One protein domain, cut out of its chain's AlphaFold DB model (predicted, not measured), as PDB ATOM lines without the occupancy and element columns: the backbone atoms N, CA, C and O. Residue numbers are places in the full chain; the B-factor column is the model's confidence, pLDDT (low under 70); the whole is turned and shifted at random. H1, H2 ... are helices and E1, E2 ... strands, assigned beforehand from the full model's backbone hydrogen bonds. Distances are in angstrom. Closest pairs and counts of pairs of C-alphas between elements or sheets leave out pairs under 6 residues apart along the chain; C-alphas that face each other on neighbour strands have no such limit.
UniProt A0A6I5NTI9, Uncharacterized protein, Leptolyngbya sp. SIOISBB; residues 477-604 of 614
ATOM      1  N   ALA A 477      -2.854 -36.174  -4.658       74.62
ATOM      2  CA  ALA A 477      -3.081 -35.475  -5.923       74.62
ATOM      3  C   ALA A 477      -4.207 -36.148  -6.720       74.62
ATOM      4  O   ALA A 477      -5.093 -35.472  -7.256       74.62
ATOM      5  N   GLN A 478      -4.222 -37.482  -6.720       82.31
ATOM      6  CA  GLN A 478      -5.288 -38.275  -7.322       82.31
ATOM      7  C   GLN A 478      -6.631 -38.028  -6.623       82.31
ATOM      8  O   GLN A 478      -7.640 -37.832  -7.294       82.31
ATOM      9  N   GLN A 479      -6.646 -37.931  -5.290       87.31
ATOM     10  CA  GLN A 479      -7.862 -37.624  -4.524       87.31
ATOM     11  C   GLN A 479      -8.455 -36.257  -4.862       87.31
ATOM     12  O   GLN A 479      -9.661 -36.137  -5.062       87.31
ATOM     13  N   THR A 480      -7.604 -35.234  -4.955       81.25
ATOM     14  CA  THR A 480      -8.036 -33.876  -5.314       81.25
ATOM     15  C   THR A 480      -8.618 -33.859  -6.728       81.25
ATOM     16  O   THR A 480      -9.675 -33.280  -6.959       81.25
ATOM     17  N   THR A 481      -7.968 -34.566  -7.659       83.19
ATOM     18  CA  THR A 481      -8.442 -34.711  -9.043       83.19
ATOM     19  C   THR A 481      -9.789 -35.433  -9.106       83.19
ATOM     20  O   THR A 481     -10.671 -35.021  -9.856       83.19
ATOM     21  N   LEU A 482      -9.976 -36.488  -8.305       86.44
ATOM     22  CA  LEU A 482     -11.237 -37.227  -8.237       86.44
ATOM     23  C   LEU A 482     -12.374 -36.372  -7.678       86.44
ATOM     24  O   LEU A 482     -13.447 -36.363  -8.273       86.44
ATOM     25  N   LEU A 483     -12.142 -35.638  -6.585       89.25
ATOM     26  CA  LEU A 483     -13.133 -34.733  -5.992       89.25
ATOM     27  C   LEU A 483     -13.583 -33.658  -6.984       89.25
ATOM     28  O   LEU A 483     -14.780 -33.483  -7.201       89.25
ATOM     29  N   GLU A 484     -12.633 -33.001  -7.647       84.12
ATOM     30  CA  GLU A 484     -12.931 -31.955  -8.627       84.12
ATOM     31  C   GLU A 484     -13.684 -32.510  -9.846       84.12
ATOM     32  O   GLU A 484     -14.699 -31.957 -10.269       84.12
ATOM     33  N   LYS A 485     -13.255 -33.664 -10.373       81.75
ATOM     34  CA  LYS A 485     -13.939 -34.345 -11.480       81.75
ATOM     35  C   LYS A 485     -15.362 -34.765 -11.108       81.75
ATOM     36  O   LYS A 485     -16.265 -34.649 -11.935       81.75
ATOM     37  N   GLY A 486     -15.559 -35.260  -9.887       82.88
ATOM     38  CA  GLY A 486     -16.872 -35.629  -9.373       82.88
ATOM     39  C   GLY A 486     -17.799 -34.426  -9.260       82.88
ATOM     40  O   GLY A 486     -18.926 -34.489  -9.744       82.88
ATOM     41  N   ARG A 487     -17.310 -33.305  -8.715       81.44
ATOM     42  CA  ARG A 487     -18.065 -32.048  -8.632       81.44
ATOM     43  C   ARG A 487     -18.496 -31.553 -10.010       81.44
ATOM     44  O   ARG A 487     -19.684 -31.347 -10.235       81.44
ATOM     45  N   GLN A 488     -17.560 -31.480 -10.955       79.94
ATOM     46  CA  GLN A 488     -17.844 -31.054 -12.328       79.94
ATOM     47  C   GLN A 488     -18.874 -31.950 -13.028       79.94
ATOM     48  O   GLN A 488     -19.669 -31.466 -13.831       79.94
ATOM     49  N   GLN A 489     -18.872 -33.258 -12.750       78.31
ATOM     50  CA  GLN A 489     -19.886 -34.166 -13.289       78.31
ATOM     51  C   GLN A 489     -21.243 -33.982 -12.619       78.31
ATOM     52  O   GLN A 489     -22.249 -33.976 -13.313       78.31
ATOM     53  N   VAL A 490     -21.291 -33.792 -11.302       76.44
ATOM     54  CA  VAL A 490     -22.545 -33.549 -10.571       76.44
ATOM     55  C   VAL A 490     -23.199 -32.231 -10.990       76.44
ATOM     56  O   VAL A 490     -24.421 -32.163 -11.065       76.44
ATOM     57  N   GLU A 491     -22.403 -31.207 -11.291       72.25
ATOM     58  CA  GLU A 491     -22.884 -29.935 -11.846       72.25
ATOM     59  C   GLU A 491     -23.377 -30.073 -13.296       72.25
ATOM     60  O   GLU A 491     -24.251 -29.324 -13.727       72.25
ATOM     61  N   ALA A 492     -22.832 -31.032 -14.052       67.06
ATOM     62  CA  ALA A 492     -23.201 -31.279 -15.443       67.06
ATOM     63  C   ALA A 492     -24.371 -32.271 -15.616       67.06
ATOM     64  O   ALA A 492     -25.086 -32.185 -16.614       67.06
ATOM     65  N   ASP A 493     -24.567 -33.207 -14.681       63.50
ATOM     66  CA  ASP A 493     -25.568 -34.277 -14.752       63.50
ATOM     67  C   ASP A 493     -26.833 -33.968 -13.928       63.50
ATOM     68  O   ASP A 493     -26.795 -33.418 -12.829       63.50
ATOM     69  N   SER A 494     -27.988 -34.460 -14.392       56.06
ATOM     70  CA  SER A 494     -29.289 -34.318 -13.703       56.06
ATOM     71  C   SER A 494     -29.371 -35.006 -12.329       56.06
ATOM     72  O   SER A 494     -30.324 -34.802 -11.584       56.06
ATOM     73  N   VAL A 495     -28.383 -35.838 -12.002       50.28
ATOM     74  CA  VAL A 495     -28.265 -36.624 -10.762       50.28
ATOM     75  C   VAL A 495     -28.038 -35.721  -9.533       50.28
ATOM     76  O   VAL A 495     -28.362 -36.096  -8.407       50.28
ATOM     77  N   GLY A 496     -27.529 -34.501  -9.753       50.91
ATOM     78  CA  GLY A 496     -27.216 -33.503  -8.729       50.91
ATOM     79  C   GLY A 496     -28.191 -32.332  -8.626       50.91
ATOM     80  O   GLY A 496     -27.824 -31.312  -8.049       50.91
ATOM     81  N   SER A 497     -29.411 -32.426  -9.168       57.78
ATOM     82  CA  SER A 497     -30.336 -31.280  -9.311       57.78
ATOM     83  C   SER A 497     -30.685 -30.539  -8.006       57.78
ATOM     84  O   SER A 497     -31.203 -29.423  -8.048       57.78
ATOM     85  N   LEU A 498     -30.453 -31.161  -6.845       57.06
ATOM     86  CA  LEU A 498     -30.634 -30.545  -5.528       57.06
ATOM     87  C   LEU A 498     -29.418 -29.733  -5.062       57.06
ATOM     88  O   LEU A 498     -29.596 -28.809  -4.272       57.06
ATOM     89  N   ASN A 499     -28.215 -29.999  -5.581       61.59
ATOM     90  CA  ASN A 499     -27.041 -29.155  -5.322       61.59
ATOM     91  C   ASN A 499     -27.207 -27.754  -5.919       61.59
ATOM     92  O   ASN A 499     -26.656 -26.797  -5.390       61.59
ATOM     93  N   THR A 500     -28.026 -27.608  -6.962       63.16
ATOM     94  CA  THR A 500     -28.422 -26.301  -7.510       63.16
ATOM     95  C   THR A 500     -29.652 -25.705  -6.808       63.16
ATOM     96  O   THR A 500     -30.045 -24.582  -7.104       63.16
ATOM     97  N   GLN A 501     -30.277 -26.437  -5.877       73.44
ATOM     98  CA  GLN A 501     -31.462 -26.029  -5.108       73.44
ATOM     99  C   GLN A 501     -31.197 -26.144  -3.597       73.44
ATOM    100  O   GLN A 501     -31.973 -26.747  -2.850       73.44
ATOM    101  N   LEU A 502     -30.088 -25.555  -3.138       75.88
ATOM    102  CA  LEU A 502     -29.582 -25.692  -1.764       75.88
ATOM    103  C   LEU A 502     -30.619 -25.341  -0.689       75.88
ATOM    104  O   LEU A 502     -30.686 -26.028   0.326       75.88
ATOM    105  N   ALA A 503     -31.486 -24.354  -0.929       73.88
ATOM    106  CA  ALA A 503     -32.554 -23.995   0.003       73.88
ATOM    107  C   ALA A 503     -33.563 -25.139   0.222       73.88
ATOM    108  O   ALA A 503     -33.978 -25.394   1.354       73.88
ATOM    109  N   LEU A 504     -33.921 -25.869  -0.842       78.50
ATOM    110  CA  LEU A 504     -34.824 -27.019  -0.762       78.50
ATOM    111  C   LEU A 504     -34.147 -28.196  -0.053       78.50
ATOM    112  O   LEU A 504     -34.750 -28.834   0.810       78.50
ATOM    113  N   ALA A 505     -32.879 -28.452  -0.380       80.25
ATOM    114  CA  ALA A 505     -32.083 -29.466   0.301       80.25
ATOM    115  C   ALA A 505     -31.912 -29.142   1.796       80.25
ATOM    116  O   ALA A 505     -32.012 -30.039   2.632       80.25
ATOM    117  N   ALA A 506     -31.733 -27.866   2.153       82.12
ATOM    118  CA  ALA A 506     -31.580 -27.426   3.534       82.12
ATOM    119  C   ALA A 506     -32.873 -27.604   4.317       82.12
ATOM    120  O   ALA A 506     -32.850 -28.234   5.372       82.12
ATOM    121  N   ALA A 507     -34.003 -27.172   3.757       81.69
ATOM    122  CA  ALA A 507     -35.312 -27.410   4.353       81.69
ATOM    123  C   ALA A 507     -35.581 -28.913   4.561       81.69
ATOM    124  O   ALA A 507     -36.067 -29.327   5.613       81.69
ATOM    125  N   ALA A 508     -35.216 -29.756   3.592       83.50
ATOM    126  CA  ALA A 508     -35.392 -31.203   3.690       83.50
ATOM    127  C   ALA A 508     -34.456 -31.860   4.725       83.50
ATOM    128  O   ALA A 508     -34.877 -32.779   5.429       83.50
ATOM    129  N   LEU A 509     -33.218 -31.379   4.861       84.19
ATOM    130  CA  LEU A 509     -32.283 -31.819   5.903       84.19
ATOM    131  C   LEU A 509     -32.691 -31.322   7.297       84.19
ATOM    132  O   LEU A 509     -32.430 -32.001   8.291       84.19
ATOM    133  N   GLU A 510     -33.347 -30.167   7.400       84.56
ATOM    134  CA  GLU A 510     -33.933 -29.676   8.651       84.56
ATOM    135  C   GLU A 510     -35.199 -30.444   9.046       84.56
ATOM    136  O   GLU A 510     -35.423 -30.682  10.235       84.56
ATOM    137  N   ALA A 511     -35.992 -30.890   8.065       84.00
ATOM    138  CA  ALA A 511     -37.224 -31.646   8.292       84.00
ATOM    139  C   ALA A 511     -36.988 -33.000   8.987       84.00
ATOM    140  O   ALA A 511     -37.890 -33.513   9.657       84.00
ATOM    141  N   GLY A 512     -35.786 -33.573   8.883       80.44
ATOM    142  CA  GLY A 512     -35.385 -34.682   9.741       80.44
ATOM    143  C   GLY A 512     -34.234 -35.526   9.208       80.44
ATOM    144  O   GLY A 512     -34.076 -35.726   8.008       80.44
ATOM    145  N   TRP A 513     -33.463 -36.070  10.151       90.75
ATOM    146  CA  TRP A 513     -32.399 -37.047   9.921       90.75
ATOM    147  C   TRP A 513     -32.856 -38.431  10.394       90.75
ATOM    148  O   TRP A 513     -33.692 -38.522  11.304       90.75
ATOM    149  N   PRO A 514     -32.292 -39.525   9.854       92.19
ATOM    150  CA  PRO A 514     -32.493 -40.842  10.435       92.19
ATOM    151  C   PRO A 514     -32.053 -40.836  11.903       92.19
ATOM    152  O   PRO A 514     -30.968 -40.367  12.234       92.19
ATOM    153  N   ALA A 515     -32.875 -41.389  12.799       91.56
ATOM    154  CA  ALA A 515     -32.640 -41.310  14.246       91.56
ATOM    155  C   ALA A 515     -31.328 -41.974  14.717       91.56
ATOM    156  O   ALA A 515     -30.885 -41.730  15.838       91.56
ATOM    157  N   ALA A 516     -30.740 -42.837  13.886       92.94
ATOM    158  CA  ALA A 516     -29.472 -43.506  14.154       92.94
ATOM    159  C   ALA A 516     -28.239 -42.669  13.765       92.94
ATOM    160  O   ALA A 516     -27.139 -43.012  14.189       92.94
ATOM    161  N   VAL A 517     -28.411 -41.596  12.985       94.44
ATOM    162  CA  VAL A 517     -27.314 -40.806  12.415       94.44
ATOM    163  C   VAL A 517     -27.011 -39.601  13.306       94.44
ATOM    164  O   VAL A 517     -27.885 -38.776  13.570       94.44
ATOM    165  N   ASP A 518     -25.758 -39.473  13.747       92.38
ATOM    166  CA  ASP A 518     -25.295 -38.279  14.463       92.38
ATOM    167  C   ASP A 518     -24.901 -37.180  13.469       92.38
ATOM    168  O   ASP A 518     -23.814 -37.202  12.889       92.38
ATOM    169  N   ARG A 519     -25.788 -36.192  13.291       93.00
ATOM    170  CA  ARG A 519     -25.582 -35.043  12.391       93.00
ATOM    171  C   ARG A 519     -24.245 -34.333  12.627       93.00
ATOM    172  O   ARG A 519     -23.629 -33.884  11.662       93.00
ATOM    173  N   SER A 520     -23.794 -34.230  13.880       92.31
ATOM    174  CA  SER A 520     -22.583 -33.472  14.229       92.31
ATOM    175  C   SER A 520     -21.292 -34.097  13.695       92.31
ATOM    176  O   SER A 520     -20.277 -33.411  13.606       92.31
ATOM    177  N   CYS A 521     -21.332 -35.368  13.279       93.44
ATOM    178  CA  CYS A 521     -20.208 -36.012  12.606       93.44
ATOM    179  C   CYS A 521     -20.034 -35.583  11.146       93.44
ATOM    180  O   CYS A 521     -18.977 -35.831  10.581       93.44
ATOM    181  N   PHE A 522     -21.059 -35.001  10.519       93.56
ATOM    182  CA  PHE A 522     -21.097 -34.791   9.070       93.56
ATOM    183  C   PHE A 522     -21.097 -33.318   8.700       93.56
ATOM    184  O   PHE A 522     -20.331 -32.897   7.838       93.56
ATOM    185  N   LEU A 523     -21.938 -32.536   9.374       91.31
ATOM    186  CA  LEU A 523     -22.135 -31.125   9.074       91.31
ATOM    187  C   LEU A 523     -21.840 -30.293  10.318       91.31
ATOM    188  O   LEU A 523     -22.444 -30.500  11.373       91.31
ATOM    189  N   ALA A 524     -20.927 -29.336  10.170       87.50
ATOM    190  CA  ALA A 524     -20.673 -28.311  11.171       87.50
ATOM    191  C   ALA A 524     -21.843 -27.323  11.247       87.50
ATOM    192  O   ALA A 524     -22.216 -26.903  12.342       87.50
ATOM    193  N   ASP A 525     -22.441 -26.990  10.097       85.12
ATOM    194  CA  ASP A 525     -23.603 -26.107  10.020       85.12
ATOM    195  C   ASP A 525     -24.495 -26.418   8.805       85.12
ATOM    196  O   ASP A 525     -24.042 -26.991   7.811       85.12
ATOM    197  N   ILE A 526     -25.773 -26.042   8.897       80.00
ATOM    198  CA  ILE A 526     -26.717 -26.033   7.771       80.00
ATOM    199  C   ILE A 526     -27.312 -24.636   7.700       80.00
ATOM    200  O   ILE A 526     -27.953 -24.184   8.644       80.00
ATOM    201  N   THR A 527     -27.120 -23.979   6.566       77.50
ATOM    202  CA  THR A 527     -27.755 -22.703   6.253       77.50
ATOM    203  C   THR A 527     -28.637 -22.878   5.022       77.50
ATOM    204  O   THR A 527     -28.477 -23.832   4.264       77.50
ATOM    205  N   THR A 528     -29.551 -21.941   4.785       68.06
ATOM    206  CA  THR A 528     -30.371 -21.921   3.562       68.06
ATOM    207  C   THR A 528     -29.539 -21.790   2.281       68.06
ATOM    208  O   THR A 528     -30.037 -22.089   1.201       68.06
ATOM    209  N   GLU A 529     -28.288 -21.337   2.399       67.31
ATOM    210  CA  GLU A 529     -27.397 -21.013   1.279       67.31
ATOM    211  C   GLU A 529     -26.223 -21.992   1.139       67.31
ATOM    212  O   GLU A 529     -25.559 -22.008   0.108       67.31
ATOM    213  N   SER A 530     -25.936 -22.805   2.159       73.94
ATOM    214  CA  SER A 530     -24.800 -23.731   2.155       73.94
ATOM    215  C   SER A 530     -24.922 -24.830   3.211       73.94
ATOM    216  O   SER A 530     -25.487 -24.628   4.292       73.94
ATOM    217  N   PHE A 531     -24.301 -25.972   2.925       80.56
ATOM    218  CA  PHE A 531     -23.981 -27.001   3.910       80.56
ATOM    219  C   PHE A 531     -22.500 -26.898   4.222       80.56
ATOM    220  O   PHE A 531     -21.678 -26.977   3.312       80.56
ATOM    221  N   ILE A 532     -22.150 -26.714   5.493       81.69
ATOM    222  CA  ILE A 532     -20.749 -26.650   5.901       81.69
ATOM    223  C   ILE A 532     -20.380 -28.033   6.437       81.69
ATOM    224  O   ILE A 532     -20.784 -28.360   7.561       81.69
ATOM    225  N   PRO A 533     -19.663 -28.874   5.666       86.25
ATOM    226  CA  PRO A 533     -19.177 -30.146   6.177       86.25
ATOM    227  C   PRO A 533     -18.209 -29.920   7.346       86.25
ATOM    228  O   PRO A 533     -17.628 -28.844   7.507       86.25
ATOM    229  N   VAL A 534     -18.049 -30.925   8.207       89.81
ATOM    230  CA  VAL A 534     -17.018 -30.877   9.258       89.81
ATOM    231  C   VAL A 534     -15.621 -30.752   8.640       89.81
ATOM    232  O   VAL A 534     -15.391 -31.229   7.538       89.81
ATOM    233  N   GLU A 535     -14.657 -30.172   9.363       86.06
ATOM    234  CA  GLU A 535     -13.294 -29.909   8.847       86.06
ATOM    235  C   GLU A 535     -12.574 -31.168   8.319       86.06
ATOM    236  O   GLU A 535     -11.701 -31.080   7.462       86.06
ATOM    237  N   ALA A 536     -12.941 -32.351   8.821       86.94
ATOM    238  CA  ALA A 536     -12.383 -33.626   8.374       86.94
ATOM    239  C   ALA A 536     -12.984 -34.150   7.053       86.94
ATOM    240  O   ALA A 536     -12.404 -35.049   6.444       86.94
ATOM    241  N   ALA A 537     -14.140 -33.636   6.633       90.75
ATOM    242  CA  ALA A 537     -14.775 -33.997   5.375       90.75
ATOM    243  C   ALA A 537     -14.198 -33.153   4.234       90.75
ATOM    244  O   ALA A 537     -13.882 -31.975   4.390       90.75
ATOM    245  N   ALA A 538     -14.039 -33.789   3.080       90.25
ATOM    246  CA  ALA A 538     -13.451 -33.177   1.902       90.25
ATOM    247  C   ALA A 538     -14.493 -32.453   1.045       90.25
ATOM    248  O   ALA A 538     -14.183 -31.418   0.459       90.25
ATOM    249  N   ASP A 539     -15.712 -32.996   0.972       91.62
ATOM    250  CA  ASP A 539     -16.824 -32.398   0.233       91.62
ATOM    251  C   ASP A 539     -18.180 -32.959   0.703       91.62
ATOM    252  O   ASP A 539     -18.230 -33.958   1.430       91.62
ATOM    253  N   ALA A 540     -19.281 -32.344   0.272       91.44
ATOM    254  CA  ALA A 540     -20.635 -32.841   0.482       91.44
ATOM    255  C   ALA A 540     -21.520 -32.607  -0.753       91.44
ATOM    256  O   ALA A 540     -21.492 -31.543  -1.361       91.44
ATOM    257  N   LEU A 541     -22.334 -33.603  -1.100       91.38
ATOM    258  CA  LEU A 541     -23.205 -33.611  -2.273       91.38
ATOM    259  C   LEU A 541     -24.609 -34.055  -1.876       91.38
ATOM    260  O   LEU A 541     -24.778 -34.977  -1.083       91.38
ATOM    261  N   VAL A 542     -25.624 -33.458  -2.481       90.12
ATOM    262  CA  VAL A 542     -27.016 -33.877  -2.353       90.12
ATOM    263  C   VAL A 542     -27.475 -34.538  -3.646       90.12
ATOM    264  O   VAL A 542     -27.333 -33.976  -4.730       90.12
ATOM    265  N   MET A 543     -28.044 -35.733  -3.519       89.44
ATOM    266  CA  MET A 543     -28.528 -36.539  -4.634       89.44
ATOM    267  C   MET A 543     -30.032 -36.752  -4.496       89.44
ATOM    268  O   MET A 543     -30.515 -37.096  -3.415       89.44
ATOM    269  N   SER A 544     -30.763 -36.581  -5.596       88.06
ATOM    270  CA  SER A 544     -32.209 -36.844  -5.685       88.06
ATOM    271  C   SER A 544     -32.490 -38.338  -5.926       88.06
ATOM    272  O   SER A 544     -33.284 -38.696  -6.795       88.06
ATOM    273  N   GLU A 545     -31.756 -39.210  -5.235       87.62
ATOM    274  CA  GLU A 545     -31.804 -40.663  -5.401       87.62
ATOM    275  C   GLU A 545     -31.874 -41.365  -4.037       87.62
ATOM    276  O   GLU A 545     -31.357 -40.870  -3.026       87.62
ATOM    277  N   ASP A 546     -32.494 -42.550  -4.030       91.12
ATOM    278  CA  ASP A 546     -32.511 -43.449  -2.874       91.12
ATOM    279  C   ASP A 546     -31.087 -43.933  -2.553       91.12
ATOM    280  O   ASP A 546     -30.276 -44.186  -3.451       91.12
ATOM    281  N   VAL A 547     -30.793 -44.080  -1.260       93.31
ATOM    282  CA  VAL A 547     -29.489 -44.503  -0.736       93.31
ATOM    283  C   VAL A 547     -29.002 -45.822  -1.349       93.31
ATOM    284  O   VAL A 547     -27.795 -46.003  -1.507       93.31
ATOM    285  N   GLU A 548     -29.913 -46.716  -1.747       93.62
ATOM    286  CA  GLU A 548     -29.573 -47.992  -2.393       93.62
ATOM    287  C   GLU A 548     -28.863 -47.820  -3.750       93.62
ATOM    288  O   GLU A 548     -28.044 -48.661  -4.127       93.62
ATOM    289  N   TRP A 549     -29.119 -46.720  -4.469       93.44
ATOM    290  CA  TRP A 549     -28.526 -46.449  -5.786       93.44
ATOM    291  C   TRP A 549     -27.212 -45.671  -5.718       93.44
ATOM    292  O   TRP A 549     -26.410 -45.718  -6.656       93.44
ATOM    293  N   VAL A 550     -26.945 -45.014  -4.590       94.31
ATOM    294  CA  VAL A 550     -25.781 -44.140  -4.412       94.31
ATOM    295  C   VAL A 550     -24.438 -44.827  -4.701       94.31
ATOM    296  O   VAL A 550     -23.627 -44.203  -5.385       94.31
ATOM    297  N   PRO A 551     -24.154 -46.084  -4.293       96.12
ATOM    298  CA  PRO A 551     -22.890 -46.741  -4.645       96.12
ATOM    299  C   PRO A 551     -22.656 -46.835  -6.161       96.12
ATOM    300  O   PRO A 551     -21.561 -46.535  -6.646       96.12
ATOM    301  N   THR A 552     -23.688 -47.210  -6.919       93.06
ATOM    302  CA  THR A 552     -23.636 -47.312  -8.386       93.06
ATOM    303  C   THR A 552     -23.418 -45.938  -9.008       93.06
ATOM    304  O   THR A 552     -22.579 -45.770  -9.897       93.06
ATOM    305  N   THR A 553     -24.129 -44.932  -8.506       92.44
ATOM    306  CA  THR A 553     -24.028 -43.569  -9.014       92.44
ATOM    307  C   THR A 553     -22.664 -42.941  -8.712       92.44
ATOM    308  O   THR A 553     -22.057 -42.363  -9.613       92.44
ATOM    309  N   LEU A 554     -22.120 -43.117  -7.504       93.31
ATOM    310  CA  LEU A 554     -20.767 -42.670  -7.156       93.31
ATOM    311  C   LEU A 554     -19.699 -43.395  -7.980       93.31
ATOM    312  O   LEU A 554     -18.766 -42.751  -8.450       93.31
ATOM    313  N   SER A 555     -19.863 -44.699  -8.221       93.62
ATOM    314  CA  SER A 555     -18.950 -45.460  -9.084       93.62
ATOM    315  C   SER A 555     -18.862 -44.851 -10.483       93.62
ATOM    316  O   SER A 555     -17.772 -44.660 -11.018       93.62
ATOM    317  N   ARG A 556     -20.014 -44.470 -11.050       89.69
ATOM    318  CA  ARG A 556     -20.097 -43.810 -12.356       89.69
ATOM    319  C   ARG A 556     -19.488 -42.405 -12.337       89.69
ATOM    320  O   ARG A 556     -18.682 -42.103 -13.211       89.69
ATOM    321  N   LEU A 557     -19.856 -41.579 -11.353       87.56
ATOM    322  CA  LEU A 557     -19.405 -40.184 -11.248       87.56
ATOM    323  C   LEU A 557     -17.884 -40.081 -11.060       87.56
ATOM    324  O   LEU A 557     -17.200 -39.291 -11.710       87.56
ATOM    325  N   TYR A 558     -17.328 -40.914 -10.184       89.94
ATOM    326  CA  TYR A 558     -15.906 -40.867  -9.851       89.94
ATOM    327  C   TYR A 558     -15.052 -41.801 -10.714       89.94
ATOM    328  O   TYR A 558     -13.829 -41.699 -10.670       89.94
ATOM    329  N   GLN A 559     -15.670 -42.657 -11.539       89.56
ATOM    330  CA  GLN A 559     -14.993 -43.726 -12.287       89.56
ATOM    331  C   GLN A 559     -14.182 -44.632 -11.350       89.56
ATOM    332  O   GLN A 559     -12.999 -44.893 -11.553       89.56
ATOM    333  N   THR A 560     -14.842 -45.076 -10.284       93.38
ATOM    334  CA  THR A 560     -14.271 -45.901  -9.213       93.38
ATOM    335  C   THR A 560     -15.139 -47.127  -8.976       93.38
ATOM    336  O   THR A 560     -16.326 -47.108  -9.280       93.38
ATOM    337  N   GLU A 561     -14.600 -48.154  -8.336       94.56
ATOM    338  CA  GLU A 561     -15.395 -49.236  -7.760       94.56
ATOM    339  C   GLU A 561     -15.847 -48.852  -6.347       94.56
ATOM    340  O   GLU A 561     -15.011 -48.611  -5.468       94.56
ATOM    341  N   ALA A 562     -17.163 -48.789  -6.123       96.19
ATOM    342  CA  ALA A 562     -17.746 -48.608  -4.799       96.19
ATOM    343  C   ALA A 562     -17.929 -49.951  -4.081       96.19
ATOM    344  O   ALA A 562     -18.529 -50.882  -4.619       96.19
ATOM    345  N   ALA A 563     -17.482 -50.033  -2.830       96.44
ATOM    346  CA  ALA A 563     -17.715 -51.182  -1.963       96.44
ATOM    347  C   ALA A 563     -18.172 -50.744  -0.567       96.44
ATOM    348  O   ALA A 563     -17.813 -49.668  -0.090       96.44
ATOM    349  N   ASP A 564     -18.949 -51.595   0.102       96.44
ATOM    350  CA  ASP A 564     -19.344 -51.379   1.495       96.44
ATOM    351  C   ASP A 564     -18.105 -51.362   2.405       96.44
ATOM    352  O   ASP A 564     -17.298 -52.297   2.417       96.44
ATOM    353  N   ALA A 565     -17.955 -50.284   3.166       96.00
ATOM    354  CA  ALA A 565     -16.897 -50.088   4.143       96.00
ATOM    355  C   ALA A 565     -17.429 -50.103   5.586       96.00
ATOM    356  O   ALA A 565     -16.652 -49.859   6.512       96.00
ATOM    357  N   GLY A 566     -18.705 -50.432   5.813       96.44
ATOM    358  CA  GLY A 566     -19.351 -50.504   7.122       96.44
ATOM    359  C   GLY A 566     -20.134 -49.235   7.456       96.44
ATOM    360  O   GLY A 566     -20.827 -48.683   6.613       96.44
ATOM    361  N   GLU A 567     -20.040 -48.762   8.699       96.75
ATOM    362  CA  GLU A 567     -20.770 -47.574   9.155       96.75
ATOM    363  C   GLU A 567     -19.833 -46.548   9.804       96.75
ATOM    364  O   GLU A 567     -18.835 -46.898  10.448       96.75
ATOM    365  N   TYR A 568     -20.190 -45.271   9.679       96.50
ATOM    366  CA  TYR A 568     -19.587 -44.154  10.398       96.50
ATOM    367  C   TYR A 568     -20.701 -43.285  10.983       96.50
ATOM    368  O   TYR A 568     -21.622 -42.907  10.269       96.50
ATOM    369  N   CYS A 569     -20.670 -43.031  12.295       95.81
ATOM    370  CA  CYS A 569     -21.701 -42.274  13.023       95.81
ATOM    371  C   CYS A 569     -23.160 -42.670  12.700       95.81
ATOM    372  O   CYS A 569     -24.047 -41.819  12.655       95.81
ATOM    373  N   GLY A 570     -23.396 -43.970  12.483       95.12
ATOM    374  CA  GLY A 570     -24.717 -44.536  12.198       95.12
ATOM    375  C   GLY A 570     -25.208 -44.367  10.756       95.12
ATOM    376  O   GLY A 570     -26.349 -44.726  10.477       95.12
ATOM    377  N   ALA A 571     -24.376 -43.843   9.852       96.81
ATOM    378  CA  ALA A 571     -24.627 -43.830   8.414       96.81
ATOM    379  C   ALA A 571     -23.763 -44.888   7.699       96.81
ATOM    380  O   ALA A 571     -22.615 -45.101   8.116       96.81
ATOM    381  N   PRO A 572     -24.261 -45.523   6.621       97.31
ATOM    382  CA  PRO A 572     -23.444 -46.358   5.748       97.31
ATOM    383  C   PRO A 572     -22.215 -45.606   5.227       97.31
ATOM    384  O   PRO A 572     -22.285 -44.420   4.891       97.31
ATOM    385  N   LEU A 573     -21.087 -46.307   5.181       97.62
ATOM    386  CA  LEU A 573     -19.809 -45.829   4.681       97.62
ATOM    387  C   LEU A 573     -19.405 -46.692   3.487       97.62
ATOM    388  O   LEU A 573     -19.343 -47.911   3.587       97.62
ATOM    389  N   ILE A 574     -19.078 -46.047   2.380       97.69
ATOM    390  CA  ILE A 574     -18.645 -46.667   1.133       97.69
ATOM    391  C   ILE A 574     -17.169 -46.334   0.931       97.69
ATOM    392  O   ILE A 574     -16.747 -45.209   1.196       97.69
ATOM    393  N   THR A 575     -16.381 -47.289   0.451       97.00
ATOM    394  CA  THR A 575     -15.042 -47.033  -0.090       97.00
ATOM    395  C   THR A 575     -15.127 -46.937  -1.608       97.00
ATOM    396  O   THR A 575     -15.742 -47.787  -2.243       97.00
ATOM    397  N   LEU A 576     -14.503 -45.915  -2.186       95.88
ATOM    398  CA  LEU A 576     -14.351 -45.738  -3.629       95.88
ATOM    399  C   LEU A 576     -12.905 -46.065  -3.991       95.88
ATOM    400  O   LEU A 576     -11.977 -45.468  -3.437       95.88
ATOM    401  N   SER A 577     -12.708 -47.035  -4.878       95.06
ATOM    402  CA  SER A 577     -11.384 -47.568  -5.202       95.06
ATOM    403  C   SER A 577     -11.068 -47.557  -6.695       95.06
ATOM    404  O   SER A 577     -11.962 -47.647  -7.531       95.06
ATOM    405  N   ILE A 578      -9.783 -47.424  -7.019       90.44
ATOM    406  CA  ILE A 578      -9.233 -47.561  -8.375       90.44
ATOM    407  C   ILE A 578      -8.168 -48.644  -8.289       90.44
ATOM    408  O   ILE A 578      -7.320 -48.583  -7.398       90.44
ATOM    409  N   ASP A 579      -8.245 -49.656  -9.150       89.06
ATOM    410  CA  ASP A 579      -7.332 -50.805  -9.142       89.06
ATOM    411  C   ASP A 579      -7.211 -51.475  -7.757       89.06
ATOM    412  O   ASP A 579      -6.128 -51.852  -7.310       89.06
ATOM    413  N   ASN A 580      -8.343 -51.619  -7.053       86.50
ATOM    414  CA  ASN A 580      -8.451 -52.128  -5.674       86.50
ATOM    415  C   ASN A 580      -7.764 -51.274  -4.588       86.50
ATOM    416  O   ASN A 580      -7.676 -51.697  -3.432       86.50
ATOM    417  N   ALA A 581      -7.292 -50.071  -4.912       86.25
ATOM    418  CA  ALA A 581      -6.762 -49.131  -3.935       86.25
ATOM    419  C   ALA A 581      -7.828 -48.122  -3.523       86.25
ATOM    420  O   ALA A 581      -8.395 -47.439  -4.372       86.25
ATOM    421  N   ALA A 582      -8.092 -48.013  -2.219       89.94
ATOM    422  CA  ALA A 582      -9.023 -47.023  -1.691       89.94
ATOM    423  C   ALA A 582      -8.508 -45.606  -1.976       89.94
ATOM    424  O   ALA A 582      -7.400 -45.251  -1.579       89.94
ATOM    425  N   GLN A 583      -9.329 -44.811  -2.656       91.50
ATOM    426  CA  GLN A 583      -9.024 -43.429  -3.012       91.50
ATOM    427  C   GLN A 583      -9.864 -42.460  -2.189       91.50
ATOM    428  O   GLN A 583      -9.333 -41.496  -1.651       91.50
ATOM    429  N   LEU A 584     -11.160 -42.729  -2.039       94.94
ATOM    430  CA  LEU A 584     -12.082 -41.894  -1.272       94.94
ATOM    431  C   LEU A 584     -12.976 -42.768  -0.395       94.94
ATOM    432  O   LEU A 584     -13.160 -43.958  -0.654       94.94
ATOM    433  N   PHE A 585     -13.575 -42.154   0.615       96.69
ATOM    434  CA  PHE A 585     -14.699 -42.734   1.340       96.69
ATOM    435  C   PHE A 585     -15.914 -41.828   1.192       96.69
ATOM    436  O   PHE A 585     -15.772 -40.617   1.041       96.69
ATOM    437  N   ALA A 586     -17.110 -42.399   1.262       97.31
ATOM    438  CA  ALA A 586     -18.361 -41.662   1.160       97.31
ATOM    439  C   ALA A 586     -19.337 -42.133   2.239       97.31
ATOM    440  O   ALA A 586     -19.624 -43.323   2.333       97.31
ATOM    441  N   SER A 587     -19.849 -41.221   3.060       97.75
ATOM    442  CA  SER A 587     -20.958 -41.512   3.972       97.75
ATOM    443  C   SER A 587     -22.274 -41.121   3.326       97.75
ATOM    444  O   SER A 587     -22.402 -39.993   2.862       97.75
ATOM    445  N   THR A 588     -23.250 -42.027   3.314       96.75
ATOM    446  CA  THR A 588     -24.530 -41.819   2.623       96.75
ATOM    447  C   THR A 588     -25.672 -41.727   3.623       96.75
ATOM    448  O   THR A 588     -25.941 -42.678   4.356       96.75
ATOM    449  N   ILE A 589     -26.349 -40.586   3.674       96.25
ATOM    450  CA  ILE A 589     -27.366 -40.284   4.679       96.25
ATOM    451  C   ILE A 589     -28.694 -40.014   3.966       96.25
ATOM    452  O   ILE A 589     -28.846 -38.946   3.369       96.25
ATOM    453  N   PRO A 590     -29.667 -40.942   4.012       94.94
ATOM    454  CA  PRO A 590     -30.978 -40.684   3.437       94.94
ATOM    455  C   PRO A 590     -31.691 -39.599   4.247       94.94
ATOM    456  O   PRO A 590     -31.645 -39.599   5.480       94.94
ATOM    457  N   PHE A 591     -32.377 -38.689   3.568       90.88
ATOM    458  CA  PHE A 591     -33.181 -37.649   4.199       90.88
ATOM    459  C   PHE A 591     -34.468 -37.381   3.407       90.88
ATOM    460  O   PHE A 591     -34.671 -37.872   2.296       90.88
ATOM    461  N   GLY A 592     -35.382 -36.618   4.012       86.75
ATOM    462  CA  GLY A 592     -36.712 -36.376   3.457       86.75
ATOM    463  C   GLY A 592     -37.686 -37.550   3.634       86.75
ATOM    464  O   GLY A 592     -37.368 -38.610   4.181       86.75
ATOM    465  N   THR A 593     -38.933 -37.349   3.203       79.88
ATOM    466  CA  THR A 593     -39.998 -38.351   3.334       79.88
ATOM    467  C   THR A 593     -39.739 -39.545   2.423       79.88
ATOM    468  O   THR A 593     -39.798 -39.419   1.204       79.88
ATOM    469  N   GLY A 594     -39.494 -40.711   3.021       81.81
ATOM    470  CA  GLY A 594     -39.302 -41.962   2.284       81.81
ATOM    471  C   GLY A 594     -37.876 -42.213   1.793       81.81
ATOM    472  O   GLY A 594     -37.692 -43.176   1.068       81.81
ATOM    473  N   GLY A 595     -36.888 -41.393   2.182       81.75
ATOM    474  CA  GLY A 595     -35.485 -41.612   1.797       81.75
ATOM    475  C   GLY A 595     -35.186 -41.353   0.319       81.75
ATOM    476  O   GLY A 595     -34.161 -41.799  -0.176       81.75
ATOM    477  N   ALA A 596     -36.063 -40.619  -0.373       84.88
ATOM    478  CA  ALA A 596     -35.936 -40.323  -1.800       84.88
ATOM    479  C   ALA A 596     -34.748 -39.409  -2.150       84.88
ATOM    480  O   ALA A 596     -34.431 -39.258  -3.325       84.88
ATOM    481  N   ASN A 597     -34.117 -38.788  -1.149       90.75
ATOM    482  CA  ASN A 597     -32.920 -37.980  -1.320       90.75
ATOM    483  C   ASN A 597     -31.820 -38.487  -0.391       90.75
ATOM    484  O   ASN A 597     -32.094 -38.914   0.736       90.75
ATOM    485  N   THR A 598     -30.573 -38.358  -0.829       94.06
ATOM    486  CA  THR A 598     -29.408 -38.790  -0.061       94.06
ATOM    487  C   THR A 598     -28.356 -37.694  -0.009       94.06
ATOM    488  O   THR A 598     -27.964 -37.134  -1.030       94.06
ATOM    489  N   LEU A 599     -27.890 -37.376   1.199       94.31
ATOM    490  CA  LEU A 599     -26.715 -36.545   1.427       94.31
ATOM    491  C   LEU A 599     -25.493 -37.460   1.423       94.31
ATOM    492  O   LEU A 599     -25.417 -38.410   2.200       94.31
ATOM    493  N   VAL A 600     -24.530 -37.161   0.566       95.38
ATOM    494  CA  VAL A 600     -23.256 -37.862   0.466       95.38
ATOM    495  C   VAL A 600     -22.154 -36.958   0.991       95.38
ATOM    496  O   VAL A 600     -21.927 -35.885   0.449       95.38
ATOM    497  N   VAL A 601     -21.444 -37.397   2.026       95.94
ATOM    498  CA  VAL A 601     -20.267 -36.693   2.558       95.94
ATOM    499  C   VAL A 601     -19.016 -37.455   2.158       95.94
ATOM    500  O   VAL A 601     -18.899 -38.643   2.460       95.94
ATOM    501  N   LEU A 602     -18.100 -36.786   1.465       95.75
ATOM    502  CA  LEU A 602     -16.883 -37.375   0.920       95.75
ATOM    503  C   LEU A 602     -15.696 -37.136   1.849       95.75
ATOM    504  O   LEU A 602     -15.528 -36.055   2.411       95.75
ATOM    505  N   TRP A 603     -14.840 -38.145   1.971       95.81
ATOM    506  CA  TRP A 603     -13.667 -38.141   2.836       95.81
ATOM    507  C   TRP A 603     -12.424 -38.559   2.048       95.81
ATOM    508  O   TRP A 603     -12.449 -39.533   1.294       95.81
ATOM    509  N   THR A 604     -11.309 -37.868   2.277       91.25
ATOM    510  CA  THR A 604      -9.985 -38.224   1.726       91.25
ATOM    511  C   THR A 604      -9.262 -39.289   2.555       91.25
ATOM    512  O   THR A 604      -8.221 -39.802   2.155       91.25
TER     513      THR A 604
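AT A GLANCE: This is residues 477 to 604 of the 614 residues of an uncharacterized protein of Leptolyngbya sp. SIOISBB (UniProt A0A6I5NTI9). What does one see first? A strongly twisted sheet of five strands, E3 E7 E6 E5 E4, curls round the short helix H3, with the longer H1 on the same face and H2 on the opposite one, and the small hairpin E1 and E2 sits next to H2 and E3. What are the parts, in order? The printed part has 128 residues with three named helices and seven named strands, H1 H2 E1 E2 E3 H3 E4 E5 E6 E7; the class is mixed, helices and strands, and both sheets are antiparallel. How large is it? It is compact, with a radius of gyration of the C-alphas of 13.4 A, and rounded, spanning 40 by 30 by 27 A.

HOW THE PARTS SIT: Where does the first helix stand? H1, residues 477 to 492, touches H3, residues 550 to 558, closest at the C-alphas of Gly 486 and Tyr 558, 5.3 A, about perpendicular at 72 degrees, only just past steep. H1 is on the sheet of E3, residues 539 to 543, E7, 597 to 603, E6, 581 to 591, E5, 571 to 578, and E4, 561 to 568, at a height over the sheet of 9.6 A. What of the other helices? H2, residues 502 to 511, runs across the strands, at 82 degrees to E3 on the local plane; its closest C-alphas to E6 are those of Leu 509 and Phe 591, 6.1 A. The whole makes three layers, helices on both faces of a sheet: H1 and H3 on one, H2 on the other. In H1, H2 and H3 every O i to N i+4 pair is within hydrogen-bond range. How do the strands pair? E1, residues 523 to 526, and E2, 531 to 533, are an antiparallel hairpin, N 524 to O 532 being 2.8 A. E4 E5 E6 E7 form a meander, each strand the antiparallel neighbour of the one before, with N 563 to O 575 at 2.9 A, N 586 to O 574 at 2.8 A and N 587 to O 601 at 2.8 A. E3 is antiparallel to E7, with N 541 to O 600 at 2.8 A.

IN THESE COORDINATES: Where are the anchor points? H1 begins at C-alpha 477, (-3.081, -35.475, -5.923), and E7 ends at C-alpha 603, (-13.667, -38.141, 2.836). How long are the longer elements? E6 measures 29.9 A, E5 23.1 A, H1 22.7 A, E7 19.7 A and E4 19.3 A; E4 bends by 54 degrees at residue 565.

THE WHOLE: How far does it reach? The C-alphas farthest apart, of Ala 511 and Asp 579, are 39.6 A apart. Is anything long, cut or uncertain? The printed part has no cut, and the link from H2 to E1 is long, with 11 residues. The pLDDT is under 70 at residues 492 to 500 and 528 to 529.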